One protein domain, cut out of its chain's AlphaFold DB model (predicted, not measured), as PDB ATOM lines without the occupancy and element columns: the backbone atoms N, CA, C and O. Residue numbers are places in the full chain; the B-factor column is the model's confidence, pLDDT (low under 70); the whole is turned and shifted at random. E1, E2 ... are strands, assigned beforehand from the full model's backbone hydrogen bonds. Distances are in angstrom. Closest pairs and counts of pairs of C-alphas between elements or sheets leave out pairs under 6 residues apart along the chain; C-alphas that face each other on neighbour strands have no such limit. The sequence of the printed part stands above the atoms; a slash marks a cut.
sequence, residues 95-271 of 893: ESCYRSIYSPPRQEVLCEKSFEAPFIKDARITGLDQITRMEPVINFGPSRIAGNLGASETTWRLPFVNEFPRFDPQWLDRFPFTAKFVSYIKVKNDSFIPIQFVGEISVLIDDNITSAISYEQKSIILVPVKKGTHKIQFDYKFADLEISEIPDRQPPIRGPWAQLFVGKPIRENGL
ATOM      1  N   GLU A  95       2.954   6.537  22.251       93.12
ATOM      2  CA  GLU A  95       3.456   6.074  23.543       93.12
ATOM      3  C   GLU A  95       3.848   7.303  24.354       93.12
ATOM      4  O   GLU A  95       4.698   8.080  23.913       93.12
ATOM      5  N   SER A  96       3.197   7.506  25.502       93.88
ATOM      6  CA  SER A  96       3.423   8.679  26.345       93.88
ATOM      7  C   SER A  96       4.088   8.303  27.665       93.88
ATOM      8  O   SER A  96       3.680   7.351  28.332       93.88
ATOM      9  N   CYS A  97       5.094   9.076  28.056       93.56
ATOM     10  CA  CYS A  97       5.760   8.976  29.349       93.56
ATOM     11  C   CYS A  97       5.684  10.327  30.054       93.56
ATOM     12  O   CYS A  97       6.340  11.281  29.634       93.56
ATOM     13  N   TYR A  98       4.894  10.405  31.121       94.75
ATOM     14  CA  TYR A  98       4.824  11.584  31.975       94.75
ATOM     15  C   TYR A  98       5.704  11.387  33.200       94.75
ATOM     16  O   TYR A  98       5.717  10.306  33.791       94.75
ATOM     17  N   ARG A  99       6.416  12.437  33.605       93.88
ATOM     18  CA  ARG A  99       7.212  12.441  34.837       93.88
ATOM     19  C   ARG A  99       7.087  13.781  35.532       93.88
ATOM     20  O   ARG A  99       7.173  14.819  34.877       93.88
ATOM     21  N   SER A 100       6.896  13.760  36.846       94.38
ATOM     22  CA  SER A 100       7.035  14.975  37.641       94.38
ATOM     23  C   SER A 100       8.507  15.385  37.686       94.38
ATOM     24  O   SER A 100       9.391  14.530  37.745       94.38
ATOM     25  N   ILE A 101       8.771  16.689  37.653       94.06
ATOM     26  CA  ILE A 101      10.119  17.217  37.915       94.06
ATOM     27  C   ILE A 101      10.343  17.295  39.421       94.06
ATOM     28  O   ILE A 101      11.395  16.901  39.913       94.06
ATOM     29  N   TYR A 102       9.318  17.727  40.155       93.62
ATOM     30  CA  TYR A 102       9.326  17.687  41.606       93.62
ATOM     31  C   TYR A 102       9.157  16.266  42.138       93.62
ATOM     32  O   TYR A 102       8.257  15.539  41.708       93.62
ATOM     33  N   SER A 103      10.008  15.894  43.096       89.94
ATOM     34  CA  SER A 103      10.067  14.574  43.728       89.94
ATOM     35  C   SER A 103       9.924  13.444  42.696       89.94
ATOM     36  O   SER A 103       8.963  12.683  42.802       89.94
ATOM     37  N   PRO A 104      10.781  13.342  41.665       89.88
ATOM     38  CA  PRO A 104      10.577  12.441  40.529       89.88
ATOM     39  C   PRO A 104      10.574  10.955  40.947       89.88
ATOM     40  O   PRO A 104      11.064  10.610  42.027       89.88
ATOM     41  N   PRO A 105      10.060  10.040  40.102       84.12
ATOM     42  CA  PRO A 105      10.238   8.603  40.309       84.12
ATOM     43  C   PRO A 105      11.718   8.245  40.513       84.12
ATOM     44  O   PRO A 105      12.583   8.787  39.828       84.12
ATOM     45  N   ARG A 106      12.004   7.302  41.425       77.25
ATOM     46  CA  ARG A 106      13.375   6.964  41.871       77.25
ATOM     47  C   ARG A 106      14.333   6.539  40.753       77.25
ATOM     48  O   ARG A 106      15.537   6.670  40.924       77.25
ATOM     49  N   GLN A 107      13.820   5.983  39.657       76.81
ATOM     50  CA  GLN A 107      14.628   5.567  38.511       76.81
ATOM     51  C   GLN A 107      14.369   6.492  37.326       76.81
ATOM     52  O   GLN A 107      13.220   6.808  37.012       76.81
ATOM     53  N   GLU A 108      15.439   6.873  36.629       65.25
ATOM     54  CA  GLU A 108      15.368   7.801  35.500       65.25
ATOM     55  C   GLU A 108      14.595   7.274  34.287       65.25
ATOM     56  O   GLU A 108      14.154   8.061  33.456       65.25
ATOM     57  N   VAL A 109      14.390   5.965  34.180       67.31
ATOM     58  CA  VAL A 109      13.644   5.351  33.073       67.31
ATOM     59  C   VAL A 109      12.157   5.157  33.380       67.31
ATOM     60  O   VAL A 109      11.380   4.880  32.470       67.31
ATOM     61  N   LEU A 110      11.733   5.333  34.640       82.75
ATOM     62  CA  LEU A 110      10.355   5.065  35.051       82.75
ATOM     63  C   LEU A 110       9.429   6.258  34.798       82.75
ATOM     64  O   LEU A 110       9.663   7.380  35.261       82.75
ATOM     65  N   CYS A 111       8.323   5.969  34.117       90.31
ATOM     66  CA  CYS A 111       7.211   6.889  33.908       90.31
ATOM     67  C   CYS A 111       6.187   6.785  35.041       90.31
ATOM     68  O   CYS A 111       6.033   5.752  35.695       90.31
ATOM     69  N   GLU A 112       5.426   7.854  35.244       92.12
ATOM     70  CA  GLU A 112       4.315   7.872  36.192       92.12
ATOM     71  C   GLU A 112       3.207   6.916  35.735       92.12
ATOM     72  O   GLU A 112       2.807   6.933  34.570       92.12
ATOM     73  N   LYS A 113       2.687   6.083  36.644       91.50
ATOM     74  CA  LYS A 113       1.587   5.150  36.343       91.50
ATOM     75  C   LYS A 113       0.259   5.900  36.183       91.50
ATOM     76  O   LYS A 113      -0.032   6.805  36.971       91.50
ATOM     77  N   SER A 114      -0.580   5.471  35.239       92.94
ATOM     78  CA  SER A 114      -1.946   5.981  35.036       92.94
ATOM     79  C   SER A 114      -2.981   4.860  35.116       92.94
ATOM     80  O   SER A 114      -2.710   3.720  34.735       92.94
ATOM     81  N   PHE A 115      -4.187   5.199  35.581       93.06
ATOM     82  CA  PHE A 115      -5.324   4.277  35.566       93.06
ATOM     83  C   PHE A 115      -5.854   3.995  34.156       93.06
ATOM     84  O   PHE A 115      -6.604   3.041  34.001       93.06
ATOM     85  N   GLU A 116      -5.459   4.771  33.138       91.19
ATOM     86  CA  GLU A 116      -5.792   4.513  31.726       91.19
ATOM     87  C   GLU A 116      -5.005   3.339  31.126       91.19
ATOM     88  O   GLU A 116      -5.389   2.800  30.094       91.19
ATOM     89  N   ALA A 117      -3.906   2.922  31.759       89.25
ATOM     90  CA  ALA A 117      -3.072   1.816  31.291       89.25
ATOM     91  C   ALA A 117      -2.554   0.952  32.461       89.25
ATOM     92  O   ALA A 117      -1.346   0.772  32.618       89.25
ATOM     93  N   PRO A 118      -3.440   0.379  33.302       88.38
ATOM     94  CA  PRO A 118      -3.054  -0.216  34.583       88.38
ATOM     95  C   PRO A 118      -2.246  -1.515  34.445       88.38
ATOM     96  O   PRO A 118      -1.567  -1.922  35.387       88.38
ATOM     97  N   PHE A 119      -2.326  -2.174  33.286       86.81
ATOM     98  CA  PHE A 119      -1.656  -3.448  33.014       86.81
ATOM     99  C   PHE A 119      -0.485  -3.326  32.036       86.81
ATOM    100  O   PHE A 119       0.218  -4.314  31.822       86.81
ATOM    101  N   ILE A 120      -0.276  -2.151  31.437       81.50
ATOM    102  CA  ILE A 120       0.778  -1.957  30.443       81.50
ATOM    103  C   ILE A 120       2.095  -1.714  31.174       81.50
ATOM    104  O   ILE A 120       2.194  -0.794  31.984       81.50
ATOM    105  N   LYS A 121       3.083  -2.569  30.903       71.00
ATOM    106  CA  LYS A 121       4.400  -2.483  31.529       71.00
ATOM    107  C   LYS A 121       5.473  -2.032  30.566       71.00
ATOM    108  O   LYS A 121       6.099  -1.066  30.911       71.00
ATOM    109  N   ASP A 122       5.611  -2.597  29.374       72.38
ATOM    110  CA  ASP A 122       6.761  -2.278  28.512       72.38
ATOM    111  C   ASP A 122       6.409  -1.240  27.439       72.38
ATOM    112  O   ASP A 122       5.246  -1.107  27.067       72.38
ATOM    113  N   ALA A 123       7.387  -0.500  26.914       72.00
ATOM    114  CA  ALA A 123       7.192   0.323  25.724       72.00
ATOM    115  C   ALA A 123       7.645  -0.413  24.457       72.00
ATOM    116  O   ALA A 123       8.680  -1.080  24.452       72.00
ATOM    117  N   ARG A 124       6.921  -0.262  23.342       72.31
ATOM    118  CA  ARG A 124       7.260  -0.945  22.085       72.31
ATOM    119  C   ARG A 124       8.194  -0.126  21.204       72.31
ATOM    120  O   ARG A 124       8.996  -0.711  20.479       72.31
ATOM    121  N   ILE A 125       8.075   1.201  21.213       72.00
ATOM    122  CA  ILE A 125       8.787   2.085  20.277       72.00
ATOM    123  C   ILE A 125       9.923   2.846  20.968       72.00
ATOM    124  O   ILE A 125      10.984   3.062  20.366       72.00
ATOM    125  N   THR A 126       9.704   3.280  22.208       64.62
ATOM    126  CA  THR A 126      10.686   4.085  22.957       64.62
ATOM    127  C   THR A 126      11.842   3.275  23.533       64.62
ATOM    128  O   THR A 126      12.886   3.855  23.816       64.62
ATOM    129  N   GLY A 127      11.675   1.960  23.703       65.94
ATOM    130  CA  GLY A 127      12.622   1.141  24.462       65.94
ATOM    131  C   GLY A 127      12.669   1.497  25.953       65.94
ATOM    132  O   GLY A 127      13.618   1.115  26.627       65.94
ATOM    133  N   LEU A 128      11.682   2.252  26.458       67.06
ATOM    134  CA  LEU A 128      11.496   2.482  27.885       67.06
ATOM    135  C   LEU A 128      10.906   1.233  28.542       67.06
ATOM    136  O   LEU A 128      10.012   0.587  27.990       67.06
ATOM    137  N   ASP A 129      11.337   0.971  29.772       66.00
ATOM    138  CA  ASP A 129      10.783  -0.099  30.605       66.00
ATOM    139  C   ASP A 129       9.333   0.175  31.021       66.00
ATOM    140  O   ASP A 129       8.694  -0.716  31.567       66.00
ATOM    141  N   GLN A 130       8.828   1.406  30.826       80.06
ATOM    142  CA  GLN A 130       7.456   1.779  31.150       80.06
ATOM    143  C   GLN A 130       6.890   2.911  30.291       80.06
ATOM    144  O   GLN A 130       7.606   3.833  29.915       80.06
ATOM    145  N   ILE A 131       5.579   2.872  30.026       89.25
ATOM    146  CA  ILE A 131       4.800   4.021  29.538       89.25
ATOM    147  C   ILE A 131       3.733   4.414  30.561       89.25
ATOM    148  O   ILE A 131       3.273   3.594  31.356       89.25
ATOM    149  N   THR A 132       3.307   5.673  30.531       92.25
ATOM    150  CA  THR A 132       2.166   6.137  31.323       92.25
ATOM    151  C   THR A 132       0.845   5.717  30.687       92.25
ATOM    152  O   THR A 132      -0.020   5.217  31.397       92.25
ATOM    153  N   ARG A 133       0.680   5.947  29.373       91.88
ATOM    154  CA  ARG A 133      -0.498   5.553  28.570       91.88
ATOM    155  C   ARG A 133      -0.271   5.780  27.069       91.88
ATOM    156  O   ARG A 133       0.765   6.312  26.668       91.88
ATOM    157  N   MET A 134      -1.266   5.431  26.255       91.56
ATOM    158  CA  MET A 134      -1.330   5.790  24.836       91.56
ATOM    159  C   MET A 134      -2.142   7.076  24.639       91.56
ATOM    160  O   MET A 134      -3.277   7.171  25.104       91.56
ATOM    161  N   GLU A 135      -1.580   8.051  23.929       93.19
ATOM    162  CA  GLU A 135      -2.274   9.287  23.561       93.19
ATOM    163  C   GLU A 135      -2.706   9.246  22.091       93.19
ATOM    164  O   GLU A 135      -1.861   9.059  21.216       93.19
ATOM    165  N   PRO A 136      -3.995   9.430  21.761       92.00
ATOM    166  CA  PRO A 136      -4.434   9.391  20.366       92.00
ATOM    167  C   PRO A 136      -3.938  10.607  19.568       92.00
ATOM    168  O   PRO A 136      -3.699  10.499  18.367       92.00
ATOM    169  N   VAL A 137      -3.803  11.759  20.232       94.25
ATOM    170  CA  VAL A 137      -3.367  13.041  19.665       94.25
ATOM    171  C   VAL A 137      -2.643  13.860  20.734       94.25
ATOM    172  O   VAL A 137      -2.888  13.675  21.924       94.25
ATOM    173  N   ILE A 138      -1.797  14.802  20.313       96.12
ATOM    174  CA  ILE A 138      -1.128  15.756  21.205       96.12
ATOM    175  C   ILE A 138      -1.791  17.125  21.022       96.12
ATOM    176  O   ILE A 138      -1.498  17.850  20.069       96.12
ATOM    177  N   ASN A 139      -2.732  17.445  21.912       94.19
ATOM    178  CA  ASN A 139      -3.416  18.737  21.974       94.19
ATOM    179  C   ASN A 139      -3.755  19.063  23.435       94.19
ATOM    180  O   ASN A 139      -4.845  18.761  23.925       94.19
ATOM    181  N   PHE A 140      -2.779  19.627  24.135       93.88
ATOM    182  CA  PHE A 140      -2.868  19.980  25.542       93.88
ATOM    183  C   PHE A 140      -2.699  21.483  25.728       93.88
ATOM    184  O   PHE A 140      -1.851  22.111  25.095       93.88
ATOM    185  N   GLY A 141      -3.481  22.065  26.627       90.00
ATOM    186  CA  GLY A 141      -3.455  23.493  26.892       90.00
ATOM    187  C   GLY A 141      -4.377  23.887  28.041       90.00
ATOM    188  O   GLY A 141      -4.829  23.026  28.806       90.00
ATOM    189  N   PRO A 142      -4.648  25.189  28.196       87.44
ATOM    190  CA  PRO A 142      -5.620  25.654  29.168       87.44
ATOM    191  C   PRO A 142      -7.031  25.229  28.743       87.44
ATOM    192  O   PRO A 142      -7.377  25.271  27.563       87.44
ATOM    193  N   SER A 143      -7.859  24.825  29.702       87.25
ATOM    194  CA  SER A 143      -9.272  24.501  29.446       87.25
ATOM    195  C   SER A 143     -10.147  25.752  29.293       87.25
ATOM    196  O   SER A 143     -11.276  25.660  28.807       87.25
ATOM    197  N   ARG A 144      -9.629  26.918  29.706       81.81
ATOM    198  CA  ARG A 144     -10.269  28.233  29.633       81.81
ATOM    199  C   ARG A 144      -9.387  29.217  28.862       81.81
ATOM    200  O   ARG A 144      -8.190  29.309  29.105       81.81
ATOM    201  N   ILE A 145     -10.003  30.022  27.996       62.41
ATOM    202  CA  ILE A 145      -9.312  30.987  27.117       62.41
ATOM    203  C   ILE A 145      -8.526  32.068  27.901       62.41
ATOM    204  O   ILE A 145      -7.528  32.576  27.397       62.41
ATOM    205  N   ALA A 146      -8.923  32.386  29.141       52.56
ATOM    206  CA  ALA A 146      -8.387  33.499  29.939       52.56
ATOM    207  C   ALA A 146      -7.824  33.098  31.327       52.56
ATOM    208  O   ALA A 146      -7.953  33.857  32.286       52.56
ATOM    209  N   GLY A 147      -7.235  31.905  31.471       52.44
ATOM    210  CA  GLY A 147      -6.676  31.427  32.745       52.44
ATOM    211  C   GLY A 147      -5.162  31.211  32.697       52.44
ATOM    212  O   GLY A 147      -4.689  30.302  32.024       52.44
ATOM    213  N   ASN A 148      -4.392  31.977  33.476       52.88
ATOM    214  CA  ASN A 148      -2.973  31.699  33.772       52.88
ATOM    215  C   ASN A 148      -2.806  30.605  34.861       52.88
ATOM    216  O   ASN A 148      -1.858  30.631  35.649       52.88
ATOM    217  N   LEU A 149      -3.751  29.667  34.951       69.81
ATOM    218  CA  LEU A 149      -4.039  28.901  36.167       69.81
ATOM    219  C   LEU A 149      -3.670  27.420  36.004       69.81
ATOM    220  O   LEU A 149      -4.507  26.617  35.614       69.81
ATOM    221  N   GLY A 150      -2.396  27.123  36.283       81.38
ATOM    222  CA  GLY A 150      -1.808  25.811  36.605       81.38
ATOM    223  C   GLY A 150      -2.515  24.521  36.160       81.38
ATOM    224  O   GLY A 150      -3.061  24.396  35.068       81.38
ATOM    225  N   ALA A 151      -2.428  23.491  36.999       85.38
ATOM    226  CA  ALA A 151      -3.054  22.193  36.764       85.38
ATOM    227  C   ALA A 151      -4.560  22.202  37.079       85.38
ATOM    228  O   ALA A 151      -5.269  21.259  36.730       85.38
ATOM    229  N   SER A 152      -5.057  23.259  37.721       88.06
ATOM    230  CA  SER A 152      -6.469  23.452  38.028       88.06
ATOM    231  C   SER A 152      -7.342  23.760  36.810       88.06
ATOM    232  O   SER A 152      -8.496  23.345  36.810       88.06
ATOM    233  N   GLU A 153      -6.826  24.411  35.760       88.31
ATOM    234  CA  GLU A 153      -7.585  24.757  34.544       88.31
ATOM    235  C   GLU A 153      -6.874  24.280  33.263       88.31
ATOM    236  O   GLU A 153      -6.548  25.061  32.363       88.31
ATOM    237  N   THR A 154      -6.636  22.969  33.145       90.00
ATOM    238  CA  THR A 154      -5.892  22.392  32.016       90.00
ATOM    239  C   THR A 154      -6.522  21.135  31.418       90.00
ATOM    240  O   THR A 154      -7.239  20.396  32.084       90.00
ATOM    241  N   THR A 155      -6.231  20.875  30.141       91.75
ATOM    242  CA  THR A 155      -6.520  19.600  29.470       91.75
ATOM    243  C   THR A 155      -5.389  18.577  29.608       91.75
ATOM    244  O   THR A 155      -5.545  17.436  29.168       91.75
ATOM    245  N   TRP A 156      -4.258  18.938  30.230       93.25
ATOM    246  CA  TRP A 156      -3.216  17.976  30.586       93.25
ATOM    247  C   TRP A 156      -3.745  16.963  31.609       93.25
ATOM    248  O   TRP A 156      -4.115  17.310  32.727       93.25
ATOM    249  N   ARG A 157      -3.730  15.681  31.242       91.75
ATOM    250  CA  ARG A 157      -4.131  14.573  32.121       91.75
ATOM    251  C   ARG A 157      -2.908  14.040  32.862       91.75
ATOM    252  O   ARG A 157      -2.294  13.065  32.443       91.75
ATOM    253  N   LEU A 158      -2.441  14.746  33.882       93.69
ATOM    254  CA  LEU A 158      -1.240  14.351  34.620       93.69
ATOM    255  C   LEU A 158      -1.633  13.389  35.755       93.69
ATOM    256  O   LEU A 158      -2.225  13.833  36.739       93.69
ATOM    257  N   PRO A 159      -1.292  12.090  35.696       92.00
ATOM    258  CA  PRO A 159      -1.884  11.098  36.600       92.00
ATOM    259  C   PRO A 159      -1.502  11.307  38.078       92.00
ATOM    260  O   PRO A 159      -2.193  10.834  38.978       92.00
ATOM    261  N   PHE A 160      -0.414  12.033  38.341       91.62
ATOM    262  CA  PHE A 160       0.194  12.223  39.661       91.62
ATOM    263  C   PHE A 160      -0.208  13.521  40.379       91.62
ATOM    264  O   PHE A 160       0.118  13.686  41.549       91.62
ATOM    265  N   VAL A 161      -0.944  14.445  39.744       91.00
ATOM    266  CA  VAL A 161      -1.235  15.775  40.343       91.00
ATOM    267  C   VAL A 161      -2.095  15.726  41.605       91.00
ATOM    268  O   VAL A 161      -2.139  16.703  42.348       91.00
ATOM    269  N   ASN A 162      -2.788  14.611  41.844       91.31
ATOM    270  CA  ASN A 162      -3.610  14.383  43.034       91.31
ATOM    271  C   ASN A 162      -2.969  13.353  43.994       91.31
ATOM    272  O   ASN A 162      -3.677  12.667  44.725       91.31
ATOM    273  N   GLU A 163      -1.642  13.190  43.962       90.94
ATOM    274  CA  GLU A 163      -0.921  12.220  44.792       90.94
ATOM    275  C   GLU A 163      -0.522  12.801  46.159       90.94
ATOM    276  O   GLU A 163       0.451  13.542  46.292       90.94
ATOM    277  N   PHE A 164      -1.269  12.421  47.194       89.50
ATOM    278  CA  PHE A 164      -0.942  12.674  48.598       89.50
ATOM    279  C   PHE A 164      -0.149  11.493  49.197       89.50
ATOM    280  O   PHE A 164      -0.475  10.341  48.888       89.50
ATOM    281  N   PRO A 165       0.865  11.733  50.057       87.75
ATOM    282  CA  PRO A 165       1.357  13.033  50.547       87.75
ATOM    283  C   PRO A 165       2.449  13.680  49.677       87.75
ATOM    284  O   PRO A 165       2.989  14.711  50.047       87.75
ATOM    285  N   ARG A 166       2.791  13.094  48.523       89.69
ATOM    286  CA  ARG A 166       3.934  13.525  47.699       89.69
ATOM    287  C   ARG A 166       3.860  14.987  47.232       89.69
ATOM    288  O   ARG A 166       4.901  15.614  47.082       89.69
ATOM    289  N   PHE A 167       2.660  15.513  46.982       91.56
ATOM    290  CA  PHE A 167       2.441  16.875  46.475       91.56
ATOM    291  C   PHE A 167       1.511  17.694  47.381       91.56
ATOM    292  O   PHE A 167       0.532  18.278  46.915       91.56
ATOM    293  N   ASP A 168       1.794  17.699  48.681       89.06
ATOM    294  CA  ASP A 168       1.004  18.375  49.708       89.06
ATOM    295  C   ASP A 168       1.095  19.917  49.787       89.06
ATOM    296  O   ASP A 168       0.161  20.495  50.361       89.06
ATOM    297  N   PRO A 169       2.086  20.646  49.216       91.94
ATOM    298  CA  PRO A 169       2.155  22.087  49.453       91.94
ATOM    299  C   PRO A 169       0.960  22.832  48.851       91.94
ATOM    300  O   PRO A 169       0.637  22.689  47.672       91.94
ATOM    301  N   GLN A 170       0.314  23.680  49.659       90.06
ATOM    302  CA  GLN A 170      -0.954  24.330  49.297       90.06
ATOM    303  C   GLN A 170      -0.859  25.243  48.068       90.06
ATOM    304  O   GLN A 170      -1.832  25.386  47.331       90.06
ATOM    305  N   TRP A 171       0.308  25.843  47.834       89.69
ATOM    306  CA  TRP A 171       0.553  26.731  46.699       89.69
ATOM    307  C   TRP A 171       0.761  25.973  45.373       89.69
ATOM    308  O   TRP A 171       0.752  26.590  44.304       89.69
ATOM    309  N   LEU A 172       0.969  24.649  45.414       91.38
ATOM    310  CA  LEU A 172       1.373  23.850  44.260       91.38
ATOM    311  C   LEU A 172       0.184  23.559  43.328       91.38
ATOM    312  O   LEU A 172      -0.433  22.496  43.380       91.38
ATOM    313  N   ASP A 173      -0.107  24.516  42.450       89.50
ATOM    314  CA  ASP A 173      -0.998  24.361  41.291       89.50
ATOM    315  C   ASP A 173      -0.204  24.270  39.977       89.50
ATOM    316  O   ASP A 173      -0.549  23.517  39.070       89.50
ATOM    317  N   ARG A 174       0.921  24.986  39.878       90.19
ATOM    318  CA  ARG A 174       1.789  24.990  38.694       90.19
ATOM    319  C   ARG A 174       2.834  23.870  38.756       90.19
ATOM    320  O   ARG A 174       3.984  24.095  39.114       90.19
ATOM    321  N   PHE A 175       2.413  22.651  38.424       90.81
ATOM    322  CA  PHE A 175       3.264  21.456  38.363       90.81
ATOM    323  C   PHE A 175       4.352  21.515  37.282       90.81
ATOM    324  O   PHE A 175       4.028  21.546  36.097       90.81
ATOM    325  N   PRO A 176       5.638  21.415  37.641       94.12
ATOM    326  CA  PRO A 176       6.670  21.168  36.655       94.12
ATOM    327  C   PRO A 176       6.698  19.677  36.289       94.12
ATOM    328  O   PRO A 176       6.665  18.791  37.155       94.12
ATOM    329  N   PHE A 177       6.750  19.386  34.995       95.94
ATOM    330  CA  PHE A 177       6.744  18.021  34.482       95.94
ATOM    331  C   PHE A 177       7.461  17.917  33.138       95.94
ATOM    332  O   PHE A 177       7.633  18.896  32.409       95.94
ATOM    333  N   THR A 178       7.837  16.691  32.798       95.81
ATOM    334  CA  THR A 178       8.278  16.319  31.454       95.81
ATOM    335  C   THR A 178       7.281  15.351  30.839       95.81
ATOM    336  O   THR A 178       6.729  14.498  31.542       95.81
ATOM    337  N   ALA A 179       7.078  15.450  29.531       95.94
ATOM    338  CA  ALA A 179       6.276  14.518  28.759       95.94
ATOM    339  C   ALA A 179       7.053  14.083  27.517       95.94
ATOM    340  O   ALA A 179       7.519  14.923  26.751       95.94
ATOM    341  N   LYS A 180       7.177  12.773  27.310       95.06
ATOM    342  CA  LYS A 180       7.747  12.202  26.087       95.06
ATOM    343  C   LYS A 180       6.653  11.530  25.280       95.06
ATOM    344  O   LYS A 180       5.865  10.788  25.863       95.06
ATOM    345  N   PHE A 181       6.619  11.759  23.972       95.38
ATOM    346  CA  PHE A 181       5.658  11.149  23.053       95.38
ATOM    347  C   PHE A 181       6.377  10.530  21.871       95.38
ATOM    348  O   PHE A 181       7.131  11.224  21.193       95.38
ATOM    349  N   VAL A 182       6.120   9.256  21.580       93.50
ATOM    350  CA  VAL A 182       6.797   8.568  20.473       93.50
ATOM    351  C   VAL A 182       5.818   7.747  19.655       93.50
ATOM    352  O   VAL A 182       4.946   7.064  20.191       93.50
ATOM    353  N   SER A 183       5.946   7.831  18.331       93.44
ATOM    354  CA  SER A 183       5.174   7.005  17.409       93.44
ATOM    355  C   SER A 183       5.811   6.953  16.018       93.44
ATOM    356  O   SER A 183       6.856   7.551  15.761       93.44
ATOM    357  N   TYR A 184       5.159   6.246  15.099       92.50
ATOM    358  CA  TYR A 184       5.422   6.361  13.670       92.50
ATOM    359  C   TYR A 184       4.392   7.284  13.036       92.50
ATOM    360  O   TYR A 184       3.229   7.277  13.423       92.50
ATOM    361  N   ILE A 185       4.788   8.044  12.022       93.44
ATOM    362  CA  ILE A 185       3.876   8.888  11.244       93.44
ATOM    363  C   ILE A 185       4.014   8.586   9.762       93.44
ATOM    364  O   ILE A 185       5.087   8.221   9.288       93.44
ATOM    365  N   LYS A 186       2.918   8.741   9.016       93.38
ATOM    366  CA  LYS A 186       2.902   8.536   7.566       93.38
ATOM    367  C   LYS A 186       2.600   9.842   6.852       93.38
ATOM    368  O   LYS A 186       1.487  10.361   6.925       93.38
ATOM    369  N   VAL A 187       3.574  10.323   6.094       92.94
ATOM    370  CA  VAL A 187       3.511  11.603   5.394       92.94
ATOM    371  C   VAL A 187       3.372  11.361   3.892       92.94
ATOM    372  O   VAL A 187       4.084  10.552   3.297       92.94
ATOM    373  N   LYS A 188       2.400  12.032   3.259       90.25
ATOM    374  CA  LYS A 188       2.070  11.820   1.837       90.25
ATOM    375  C   LYS A 188       2.996  12.560   0.870       90.25
ATOM    376  O   LYS A 188       3.193  12.075  -0.241       90.25
ATOM    377  N   ASN A 189       3.495  13.726   1.264       90.62
ATOM    378  CA  ASN A 189       4.350  14.610   0.470       90.62
ATOM    379  C   ASN A 189       5.330  15.298   1.412       90.62
ATOM    380  O   ASN A 189       5.023  15.404   2.595       90.62
ATOM    381  N   ASP A 190       6.419  15.838   0.884       89.00
ATOM    382  CA  ASP A 190       7.305  16.696   1.665       89.00
ATOM    383  C   ASP A 190       6.492  17.861   2.254       89.00
ATOM    384  O   ASP A 190       5.647  18.472   1.586       89.00
ATOM    385  N   SER A 191       6.600  18.045   3.563       90.75
ATOM    386  CA  SER A 191       5.747  18.931   4.361       90.75
ATOM    387  C   SER A 191       6.475  19.338   5.642       90.75
ATOM    388  O   SER A 191       7.591  18.897   5.901       90.75
ATOM    389  N   PHE A 192       5.835  20.161   6.461       88.31
ATOM    390  CA  PHE A 192       6.305  20.532   7.789       88.31
ATOM    391  C   PHE A 192       5.249  20.179   8.825       88.31
ATOM    392  O   PHE A 192       4.050  20.282   8.560       88.31
ATOM    393  N   ILE A 193       5.690  19.772  10.007       91.25
ATOM    394  CA  ILE A 193       4.832  19.517  11.159       91.25
ATOM    395  C   ILE A 193       4.807  20.794  12.002       91.25
ATOM    396  O   ILE A 193       5.852  21.151  12.552       91.25
ATOM    397  N   PRO A 194       3.663  21.496  12.098       90.31
ATOM    398  CA  PRO A 194       3.539  22.642  12.982       90.31
ATOM    399  C   PRO A 194       3.359  22.185  14.426       90.31
ATOM    400  O   PRO A 194       2.500  21.353  14.726       90.31
ATOM    401  N   ILE A 195       4.161  22.743  15.324       92.69
ATOM    402  CA  ILE A 195       4.139  22.412  16.748       92.69
ATOM    403  C   ILE A 195       4.036  23.709  17.525       92.69
ATOM    404  O   ILE A 195       4.966  24.504  17.487       92.69
ATOM    405  N   GLN A 196       2.930  23.914  18.232       92.56
ATOM    406  CA  GLN A 196       2.750  25.054  19.127       92.56
ATOM    407  C   GLN A 196       3.032  24.637  20.566       92.56
ATOM    408  O   GLN A 196       2.528  23.606  21.009       92.56
ATOM    409  N   PHE A 197       3.786  25.440  21.310       93.25
ATOM    410  CA  PHE A 197       4.185  25.095  22.670       93.25
ATOM    411  C   PHE A 197       4.398  26.322  23.573       93.25
ATOM    412  O   PHE A 197       4.589  27.444  23.102       93.25
ATOM    413  N   VAL A 198       4.358  26.069  24.883       92.88
ATOM    414  CA  VAL A 198       4.872  26.931  25.960       92.88
ATOM    415  C   VAL A 198       5.729  26.039  26.852       92.88
ATOM    416  O   VAL A 198       5.198  25.098  27.432       92.88
ATOM    417  N   GLY A 199       7.031  26.283  26.944       94.06
ATOM    418  CA  GLY A 199       8.015  25.439  27.622       94.06
ATOM    419  C   GLY A 199       9.213  25.131  26.724       94.06
ATOM    420  O   GLY A 199       9.554  25.911  25.835       94.06
ATOM    421  N   GLU A 200       9.832  23.979  26.940       95.62
ATOM    422  CA  GLU A 200      10.908  23.437  26.110       95.62
ATOM    423  C   GLU A 200      10.367  22.266  25.287       95.62
ATOM    424  O   GLU A 200       9.643  21.411  25.806       95.62
ATOM    425  N   ILE A 201      10.719  22.215  24.005       96.19
ATOM    426  CA  ILE A 201      10.365  21.116  23.109       96.19
ATOM    427  C   ILE A 201      11.593  20.684  22.315       96.19
ATOM    428  O   ILE A 201      12.326  21.510  21.770       96.19
ATOM    429  N   SER A 202      11.797  19.376  22.221       96.19
ATOM    430  CA  SER A 202      12.757  18.751  21.321       96.19
ATOM    431  C   SER A 202      12.046  17.711  20.469       96.19
ATOM    432  O   SER A 202      11.204  16.958  20.960       96.19
ATOM    433  N   VAL A 203      12.340  17.700  19.174       95.50
ATOM    434  CA  VAL A 203      11.681  16.849  18.186       95.50
ATOM    435  C   VAL A 203      12.738  16.093  17.416       95.50
ATOM    436  O   VAL A 203      13.568  16.702  16.744       95.50
ATOM    437  N   LEU A 204      12.680  14.773  17.495       94.50
ATOM    438  CA  LEU A 204      13.572  13.858  16.801       94.50
ATOM    439  C   LEU A 204      12.805  13.176  15.663       94.50
ATOM    440  O   LEU A 204      11.821  12.476  15.916       94.50
ATOM    441  N   ILE A 205      13.261  13.369  14.423       92.88
ATOM    442  CA  ILE A 205      12.756  12.683  13.223       92.88
ATOM    443  C   ILE A 205      13.946  12.093  12.473       92.88
ATOM    444  O   ILE A 205      14.789  12.853  12.003       92.88
ATOM    445  N   ASP A 206      13.991  10.765  12.329       82.00
ATOM    446  CA  ASP A 206      15.056  10.037  11.616       82.00
ATOM    447  C   ASP A 206      16.472  10.590  11.909       82.00
ATOM    448  O   ASP A 206      17.210  10.955  10.997       82.00
ATOM    449  N   ASP A 207      16.806  10.719  13.196       81.50
ATOM    450  CA  ASP A 207      18.093  11.211  13.727       81.50
ATOM    451  C   ASP A 207      18.347  12.730  13.646       81.50
ATOM    452  O   ASP A 207      19.321  13.222  14.215       81.50
ATOM    453  N   ASN A 208      17.442  13.509  13.045       87.38
ATOM    454  CA  ASN A 208      17.505  14.971  13.090       87.38
ATOM    455  C   ASN A 208      16.744  15.521  14.296       87.38
ATOM    456  O   ASN A 208      15.539  15.299  14.433       87.38
ATOM    457  N   ILE A 209      17.442  16.292  15.131       90.94
ATOM    458  CA  ILE A 209      16.876  16.952  16.310       90.94
ATOM    459  C   ILE A 209      16.600  18.421  15.996       90.94
ATOM    460  O   ILE A 209      17.496  19.166  15.608       90.94
ATOM    461  N   THR A 210      15.362  18.854  16.215       90.94
ATOM    462  CA  THR A 210      14.968  20.267  16.226       90.94
ATOM    463  C   THR A 210      14.494  20.621  17.628       90.94
ATOM    464  O   THR A 210      13.576  19.978  18.131       90.94
ATOM    465  N   SER A 211      15.101  21.622  18.266       91.62
ATOM    466  CA  SER A 211      14.734  22.038  19.627       91.62
ATOM    467  C   SER A 211      14.411  23.524  19.684       91.62
ATOM    468  O   SER A 211      15.013  24.315  18.962       91.62
ATOM    469  N   ALA A 212      13.474  23.898  20.551       90.56
ATOM    470  CA  ALA A 212      13.111  25.285  20.803       90.56
ATOM    471  C   ALA A 212      12.604  25.479  22.237       90.56
ATOM    472  O   ALA A 212      12.149  24.539  22.890       90.56
ATOM    473  N   ILE A 213      12.700  26.717  22.724       90.69
ATOM    474  CA  ILE A 213      12.357  27.099  24.096       90.69
ATOM    475  C   ILE A 213      11.553  28.398  24.051       90.69
ATOM    476  O   ILE A 213      11.961  29.353  23.395       90.69
ATOM    477  N   SER A 214      10.411  28.434  24.737       89.38
ATOM    478  CA  SER A 214       9.567  29.626  24.867       89.38
ATOM    479  C   SER A 214       8.679  29.515  26.104       89.38
ATOM    480  O   SER A 214       7.672  28.816  26.077       89.38
ATOM    481  N   TYR A 215       9.032  30.203  27.190       88.62
ATOM    482  CA  TYR A 215       8.260  30.174  28.444       88.62
ATOM    483  C   TYR A 215       7.294  31.346  28.607       88.62
ATOM    484  O   TYR A 215       6.247  31.199  29.228       88.62
ATOM    485  N   GLU A 216       7.637  32.506  28.054       84.19
ATOM    486  CA  GLU A 216       6.920  33.762  28.309       84.19
ATOM    487  C   GLU A 216       5.649  33.909  27.462       84.19
ATOM    488  O   GLU A 216       4.806  34.763  27.724       84.19
ATOM    489  N   GLN A 217       5.493  33.058  26.447       82.00
ATOM    490  CA  GLN A 217       4.446  33.157  25.436       82.00
ATOM    491  C   GLN A 217       4.319  31.861  24.628       82.00
ATOM    492  O   GLN A 217       5.211  31.005  24.628       82.00
ATOM    493  N   LYS A 218       3.214  31.755  23.886       86.06
ATOM    494  CA  LYS A 218       3.000  30.698  22.896       86.06
ATOM    495  C   LYS A 218       3.939  30.923  21.714       86.06
ATOM    496  O   LYS A 218       4.031  32.036  21.206       86.06
ATOM    497  N   SER A 219       4.605  29.865  21.273       84.81
ATOM    498  CA  SER A 219       5.451  29.883  20.080       84.81
ATOM    499  C   SER A 219       5.186  28.651  19.225       84.81
ATOM    500  O   SER A 219       4.613  27.668  19.704       84.81
ATOM    501  N   ILE A 220       5.584  28.706  17.956       85.62
ATOM    502  CA  ILE A 220       5.475  27.600  17.007       85.62
ATOM    503  C   ILE A 220       6.865  27.189  16.539       85.62
ATOM    504  O   ILE A 220       7.726  28.036  16.363       85.62
ATOM    505  N   ILE A 221       7.077  25.902  16.273       86.38
ATOM    506  CA  ILE A 221       8.139  25.423  15.386       86.38
ATOM    507  C   ILE A 221       7.570  24.656  14.198       86.38
ATOM    508  O   ILE A 221       6.543  23.987  14.313       86.38
ATOM    509  N   LEU A 222       8.240  24.759  13.049       85.50
ATOM    510  CA  LEU A 222       7.893  24.030  11.831       85.50
ATOM    511  C   LEU A 222       8.992  23.011  11.544       85.50
ATOM    512  O   LEU A 222      10.075  23.368  11.085       85.50
ATOM    513  N   VAL A 223       8.718  21.737  11.818       88.75
ATOM    514  CA  VAL A 223       9.720  20.675  11.662       88.75
ATOM    515  C   VAL A 223       9.577  20.038  10.278       88.75
ATOM    516  O   VAL A 223       8.507  19.493   9.983       88.75
ATOM    517  N   PRO A 224      10.598  20.097   9.403       88.69
ATOM    518  CA  PRO A 224      10.516  19.515   8.068       88.69
ATOM    519  C   PRO A 224      10.413  17.989   8.140       88.69
ATOM    520  O   PRO A 224      11.125  17.333   8.898       88.69
ATOM    521  N   VAL A 225       9.549  17.410   7.308       91.50
ATOM    522  CA  VAL A 225       9.381  15.962   7.189       91.50
ATOM    523  C   VAL A 225       9.196  15.565   5.726       91.50
ATOM    524  O   VAL A 225       8.414  16.161   4.979       91.50
ATOM    525  N   LYS A 226       9.944  14.548   5.296       92.25
ATOM    526  CA  LYS A 226       9.880  14.037   3.924       92.25
ATOM    527  C   LYS A 226       8.657  13.141   3.729       92.25
ATOM    528  O   LYS A 226       7.984  12.734   4.674       92.25
ATOM    529  N   LYS A 227       8.337  12.828   2.478       93.88
ATOM    530  CA  LYS A 227       7.359  11.795   2.133       93.88
ATOM    531  C   LYS A 227       7.862  10.424   2.591       93.88
ATOM    532  O   LYS A 227       8.900   9.959   2.129       93.88
ATOM    533  N   GLY A 228       7.064   9.716   3.385       93.00
ATOM    534  CA  GLY A 228       7.453   8.400   3.878       93.00
ATOM    535  C   GLY A 228       6.772   8.003   5.177       93.00
ATOM    536  O   GLY A 228       5.750   8.571   5.570       93.00
ATOM    537  N   THR A 229       7.316   6.965   5.810       93.06
ATOM    538  CA  THR A 229       6.989   6.597   7.192       93.06
ATOM    539  C   THR A 229       8.201   6.914   8.043       93.06
ATOM    540  O   THR A 229       9.279   6.419   7.738       93.06
ATOM    541  N   HIS A 230       8.007   7.725   9.074       93.62
ATOM    542  CA  HIS A 230       9.085   8.274   9.890       93.62
ATOM    543  C   HIS A 230       8.832   7.931  11.353       93.62
ATOM    544  O   HIS A 230       7.675   7.962  11.793       93.62
ATOM    545  N   LYS A 231       9.890   7.593  12.096       92.56
ATOM    546  CA  LYS A 231       9.812   7.519  13.561       92.56
ATOM    547  C   LYS A 231       9.924   8.945  14.084       92.56
ATOM    548  O   LYS A 231      10.823   9.672  13.674       92.56
ATOM    549  N   ILE A 232       9.015   9.333  14.968       93.81
ATOM    550  CA  ILE A 232       9.016  10.660  15.575       93.81
ATOM    551  C   ILE A 232       8.981  10.552  17.094       93.81
ATOM    552  O   ILE A 232       8.236   9.738  17.647       93.81
ATOM    553  N   GLN A 233       9.783  11.382  17.748       94.88
ATOM    554  CA  GLN A 233       9.805  11.545  19.194       94.88
ATOM    555  C   GLN A 233       9.716  13.028  19.544       94.88
ATOM    556  O   GLN A 233      10.406  13.852  18.951       94.88
ATOM    557  N   PHE A 234       8.861  13.343  20.511       95.69
ATOM    558  CA  PHE A 234       8.702  14.666  21.094       95.69
ATOM    559  C   PHE A 234       9.079  14.589  22.569       95.69
ATOM    560  O   PHE A 234       8.441  13.849  23.318       95.69
ATOM    561  N   ASP A 235      10.074  15.359  22.987       96.12
ATOM    562  CA  ASP A 235      10.446  15.546  24.385       96.12
ATOM    563  C   ASP A 235      10.030  16.952  24.813       96.12
ATOM    564  O   ASP A 235      10.575  17.947  24.340       96.12
ATOM    565  N   TYR A 236       9.034  17.032  25.687       97.69
ATOM    566  CA  TYR A 236       8.482  18.277  26.200       97.69
ATOM    567  C   TYR A 236       8.807  18.442  27.680       97.69
ATOM    568  O   TYR A 236       8.716  17.490  28.463       97.69
ATOM    569  N   LYS A 237       9.126  19.668  28.080       96.94
ATOM    570  CA  LYS A 237       9.377  20.029  29.470       96.94
ATOM    571  C   LYS A 237       8.728  21.364  29.801       96.94
ATOM    572  O   LYS A 237       8.833  22.336  29.057       96.94
ATOM    573  N   PHE A 238       8.080  21.405  30.958       95.56
ATOM    574  CA  PHE A 238       7.517  22.618  31.521       95.56
ATOM    575  C   PHE A 238       7.966  22.769  32.970       95.56
ATOM    576  O   PHE A 238       7.754  21.870  33.783       95.56
ATOM    577  N   ALA A 239       8.586  23.903  33.292       93.81
ATOM    578  CA  ALA A 239       9.096  24.202  34.621       93.81
ATOM    579  C   ALA A 239       9.277  25.712  34.835       93.81
ATOM    580  O   ALA A 239       9.881  26.390  34.006       93.81
ATOM    581  N   ASP A 240       8.796  26.229  35.970       90.62
ATOM    582  CA  ASP A 240       9.117  27.593  36.423       90.62
ATOM    583  C   ASP A 240      10.507  27.640  37.119       90.62
ATOM    584  O   ASP A 240      11.146  28.692  37.168       90.62
ATOM    585  N   LEU A 241      11.019  26.496  37.604       88.75
ATOM    586  CA  LEU A 241      12.370  26.314  38.158       88.75
ATOM    587  C   LEU A 241      12.977  24.967  37.756       88.75
ATOM    588  O   LEU A 241      12.279  23.964  37.659       88.75
ATOM    589  N   GLU A 242      14.302  24.940  37.630       84.81
ATOM    590  CA  GLU A 242      15.098  23.755  37.284       84.81
ATOM    591  C   GLU A 242      15.564  22.980  38.525       84.81
ATOM    592  O   GLU A 242      16.745  22.679  38.677       84.81
ATOM    593  N   ILE A 243      14.651  22.707  39.462       90.38
ATOM    594  CA  ILE A 243      14.965  21.975  40.697       90.38
ATOM    595  C   ILE A 243      14.032  20.780  40.872       90.38
ATOM    596  O   ILE A 243      12.868  20.827  40.482       90.38
ATOM    597  N   SER A 244      14.556  19.704  41.459       89.00
ATOM    598  CA  SER A 244      13.790  18.473  41.711       89.00
ATOM    599  C   SER A 244      13.102  18.445  43.078       89.00
ATOM    600  O   SER A 244      12.166  17.676  43.292       89.00
ATOM    601  N   GLU A 245      13.534  19.295  44.004       91.88
ATOM    602  CA  GLU A 245      12.908  19.455  45.314       91.88
ATOM    603  C   GLU A 245      11.742  20.438  45.220       91.88
ATOM    604  O   GLU A 245      11.791  21.404  44.457       91.88
ATOM    605  N   ILE A 246      10.679  20.186  45.987       92.31
ATOM    606  CA  ILE A 246       9.548  21.112  46.048       92.31
ATOM    607  C   ILE A 246       9.971  22.295  46.930       92.31
ATOM    608  O   ILE A 246      10.280  22.072  48.099       92.31
ATOM    609  N   PRO A 247      10.007  23.533  46.411       92.06
ATOM    610  CA  PRO A 247      10.423  24.682  47.206       92.06
ATOM    611  C   PRO A 247       9.402  25.009  48.306       92.06
ATOM    612  O   PRO A 247       8.217  24.724  48.181       92.06
ATOM    613  N   ASP A 248       9.819  25.703  49.364       89.56
ATOM    614  CA  ASP A 248       8.893  26.080  50.446       89.56
ATOM    615  C   ASP A 248       7.797  27.059  49.990       89.56
ATOM    616  O   ASP A 248       6.736  27.174  50.609       89.56
ATOM    617  N   ARG A 249       8.048  27.807  48.908       90.06
ATOM    618  CA  ARG A 249       7.152  28.842  48.380       90.06
ATOM    619  C   ARG A 249       7.035  28.748  46.870       90.06
ATOM    620  O   ARG A 249       7.953  28.293  46.190       90.06
ATOM    621  N   GLN A 250       5.920  29.262  46.358       89.56
ATOM    622  CA  GLN A 250       5.674  29.339  44.926       89.56
ATOM    623  C   GLN A 250       6.792  30.118  44.213       89.56
ATOM    624  O   GLN A 250       7.073  31.258  44.596       89.56
ATOM    625  N   PRO A 251       7.408  29.537  43.171       90.00
ATOM    626  CA  PRO A 251       8.386  30.244  42.359       90.00
ATOM    627  C   PRO A 251       7.794  31.443  41.611       90.00
ATOM    628  O   PRO A 251       6.590  31.460  41.335       90.00
ATOM    629  N   PRO A 252       8.629  32.414  41.197       87.81
ATOM    630  CA  PRO A 252       8.217  33.425  40.231       87.81
ATOM    631  C   PRO A 252       7.689  32.760  38.955       87.81
ATOM    632  O   PRO A 252       8.363  31.924  38.354       87.81
ATOM    633  N   ILE A 253       6.474  33.127  38.554       87.88
ATOM    634  CA  ILE A 253       5.830  32.591  37.352       87.88
ATOM    635  C   ILE A 253       6.581  33.121  36.127       87.88
ATOM    636  O   ILE A 253       6.636  34.335  35.935       87.88
ATOM    637  N   ARG A 254       7.135  32.230  35.293       85.81
ATOM    638  CA  ARG A 254       7.896  32.636  34.094       85.81
ATOM    639  C   ARG A 254       7.006  33.128  32.952       85.81
ATOM    640  O   ARG A 254       7.438  33.933  32.142       85.81
ATOM    641  N   GLY A 255       5.768  32.650  32.877       86.06
ATOM    642  CA  GLY A 255       4.849  33.003  31.800       86.06
ATOM    643  C   GLY A 255       3.548  32.200  31.836       86.06
ATOM    644  O   GLY A 255       3.138  31.727  32.905       86.06
ATOM    645  N   PRO A 256       2.870  32.037  30.685       88.00
ATOM    646  CA  PRO A 256       1.667  31.223  30.572       88.00
ATOM    647  C   PRO A 256       1.868  29.789  31.072       88.00
ATOM    648  O   PRO A 256       2.980  29.314  31.302       88.00
ATOM    649  N   TRP A 257       0.760  29.093  31.303       91.00
ATOM    650  CA  TRP A 257       0.807  27.680  31.668       91.00
ATOM    651  C   TRP A 257       1.204  26.785  30.477       91.00
ATOM    652  O   TRP A 257       1.106  27.194  29.320       91.00
ATOM    653  N   ALA A 258       1.628  25.557  30.784       92.75
ATOM    654  CA  ALA A 258       2.018  24.520  29.840       92.75
ATOM    655  C   ALA A 258       1.009  24.338  28.693       92.75
ATOM    656  O   ALA A 258      -0.164  24.013  28.909       92.75
ATOM    657  N   GLN A 259       1.489  24.449  27.457       92.81
ATOM    658  CA  GLN A 259       0.723  24.165  26.247       92.81
ATOM    659  C   GLN A 259       1.580  23.350  25.282       92.81
ATOM    660  O   GLN A 259       2.772  23.620  25.139       92.81
ATOM    661  N   LEU A 260       0.967  22.374  24.613       96.00
ATOM    662  CA  LEU A 260       1.590  21.596  23.549       96.00
ATOM    663  C   LEU A 260       0.532  21.115  22.550       96.00
ATOM    664  O   LEU A 260      -0.361  20.342  22.895       96.00
ATOM    665  N   PHE A 261       0.668  21.522  21.296       95.56
ATOM    666  CA  PHE A 261      -0.148  21.064  20.180       95.56
ATOM    667  C   PHE A 261       0.750  20.627  19.028       95.56
ATOM    668  O   PHE A 261       1.663  21.357  18.645       95.56
ATOM    669  N   VAL A 262       0.465  19.460  18.452       96.12
ATOM    670  CA  VAL A 262       1.157  18.948  17.265       96.12
ATOM    671  C   VAL A 262       0.146  18.798  16.136       96.12
ATOM    672  O   VAL A 262      -0.734  17.936  16.177       96.12
ATOM    673  N   GLY A 263       0.269  19.645  15.118       93.19
ATOM    674  CA  GLY A 263      -0.641  19.683  13.983       93.19
ATOM    675  C   GLY A 263      -0.272  18.701  12.873       93.19
ATOM    676  O   GLY A 263       0.854  18.219  12.749       93.19
ATOM    677  N   LYS A 264      -1.255  18.400  12.028       92.50
ATOM    678  CA  LYS A 264      -1.081  17.586  10.822       92.50
ATOM    679  C   LYS A 264      -0.030  18.210   9.882       92.50
ATOM    680  O   LYS A 264       0.003  19.431   9.778       92.50
ATOM    681  N   PRO A 265       0.757  17.416   9.123       91.12
ATOM    682  CA  PRO A 265       1.763  17.963   8.217       91.12
ATOM    683  C   PRO A 265       1.151  18.877   7.145       91.12
ATOM    684  O   PRO A 265       0.196  18.485   6.463       91.12
ATOM    685  N   ILE A 266       1.725  20.072   6.986       86.69
ATOM    686  CA  ILE A 266       1.288  21.134   6.071       86.69
ATOM    687  C   ILE A 266       2.376  21.383   5.021       86.69
ATOM    688  O   ILE A 266       3.569  21.323   5.307       86.69
ATOM    689  N   ARG A 267       1.972  21.649   3.777       83.00
ATOM    690  CA  ARG A 267       2.902  22.019   2.700       83.00
ATOM    691  C   ARG A 267       3.399  23.454   2.872       83.00
ATOM    692  O   ARG A 267       2.710  24.276   3.464       83.00
ATOM    693  N   GLU A 268       4.533  23.764   2.248       72.38
ATOM    694  CA  GLU A 268       5.188  25.076   2.330       72.38
ATOM    695  C   GLU A 268       4.243  26.263   2.055       72.38
ATOM    696  O   GLU A 268       4.170  27.200   2.844       72.38
ATOM    697  N   ASN A 269       3.412  26.170   1.011       64.50
ATOM    698  CA  ASN A 269       2.462  27.226   0.629       64.50
ATOM    699  C   ASN A 269       1.377  27.533   1.688       64.50
ATOM    700  O   ASN A 269       0.620  28.483   1.509       64.50
ATOM    701  N   GLY A 270       1.260  26.727   2.752       64.56
ATOM    702  CA  GLY A 270       0.275  26.881   3.827       64.56
ATOM    703  C   GLY A 270       0.872  27.073   5.224       64.56
ATOM    704  O   GLY A 270       0.118  27.025   6.185       64.56
ATOM    705  N   LEU A 271       2.190  27.269   5.361       64.38
ATOM    706  CA  LEU A 271       2.898  27.259   6.656       64.38
ATOM    707  C   LEU A 271       2.444  28.328   7.661       64.38
ATOM    708  O   LEU A 271       2.560  28.117   8.863       64.38
TER     709      LEU A 271
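This is residues 95 to 271 of the 893 residues of an uncharacterized protein of Actinobacteria bacterium (UniProt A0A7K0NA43). Little regular structure: one twisted, branched sheet, whose long hairpin E4 and E5 folds back on itself. Loops, residues 160 to 172 and 243 to 250, gather beyond one end; residues 112 to 132 loop by E1 and E2. The 177 printed residues include 68 in seven named strands, E1 to E7, antiparallel; class all strand. Compact, radius of gyration of the C-alphas 16.6 A, it spans 50 by 38 by 25 A.

E1, 95 to 100, begins at C-alpha 95 (3.456, 6.074, 23.543); E2 is 133 to 135. E3, 177 to 187, spans 30.0 A; E4, 191 to 205, bends at 199; E5, 208 to 225, bends at 217. E6, 228 to 238, spans 31.1 A; E7, 259 to 262, ends at (1.157, 18.948, 17.265).

Within hydrogen-bond range are N 96 and O 133 in hairpin E1 and E2, 2.9 A; N 97 and O 180 between E1 and E3, 2.9 A; N 179 and O 236 between E3 and E6, 2.8 A. E4 has E5 on one side, N 193 and O 223 at 2.8 A, and E6, N 202 and O 235 at 2.8 A, and E7, N 261 and O 196 at 2.8 A, on the other.

The printed part has no cut; links E1 to E2, E2 to E3 and E6 to E7 are long. pLDDT is under 70 at 108 to 109, 126 to 129, 145 to 149 and 269 to 271.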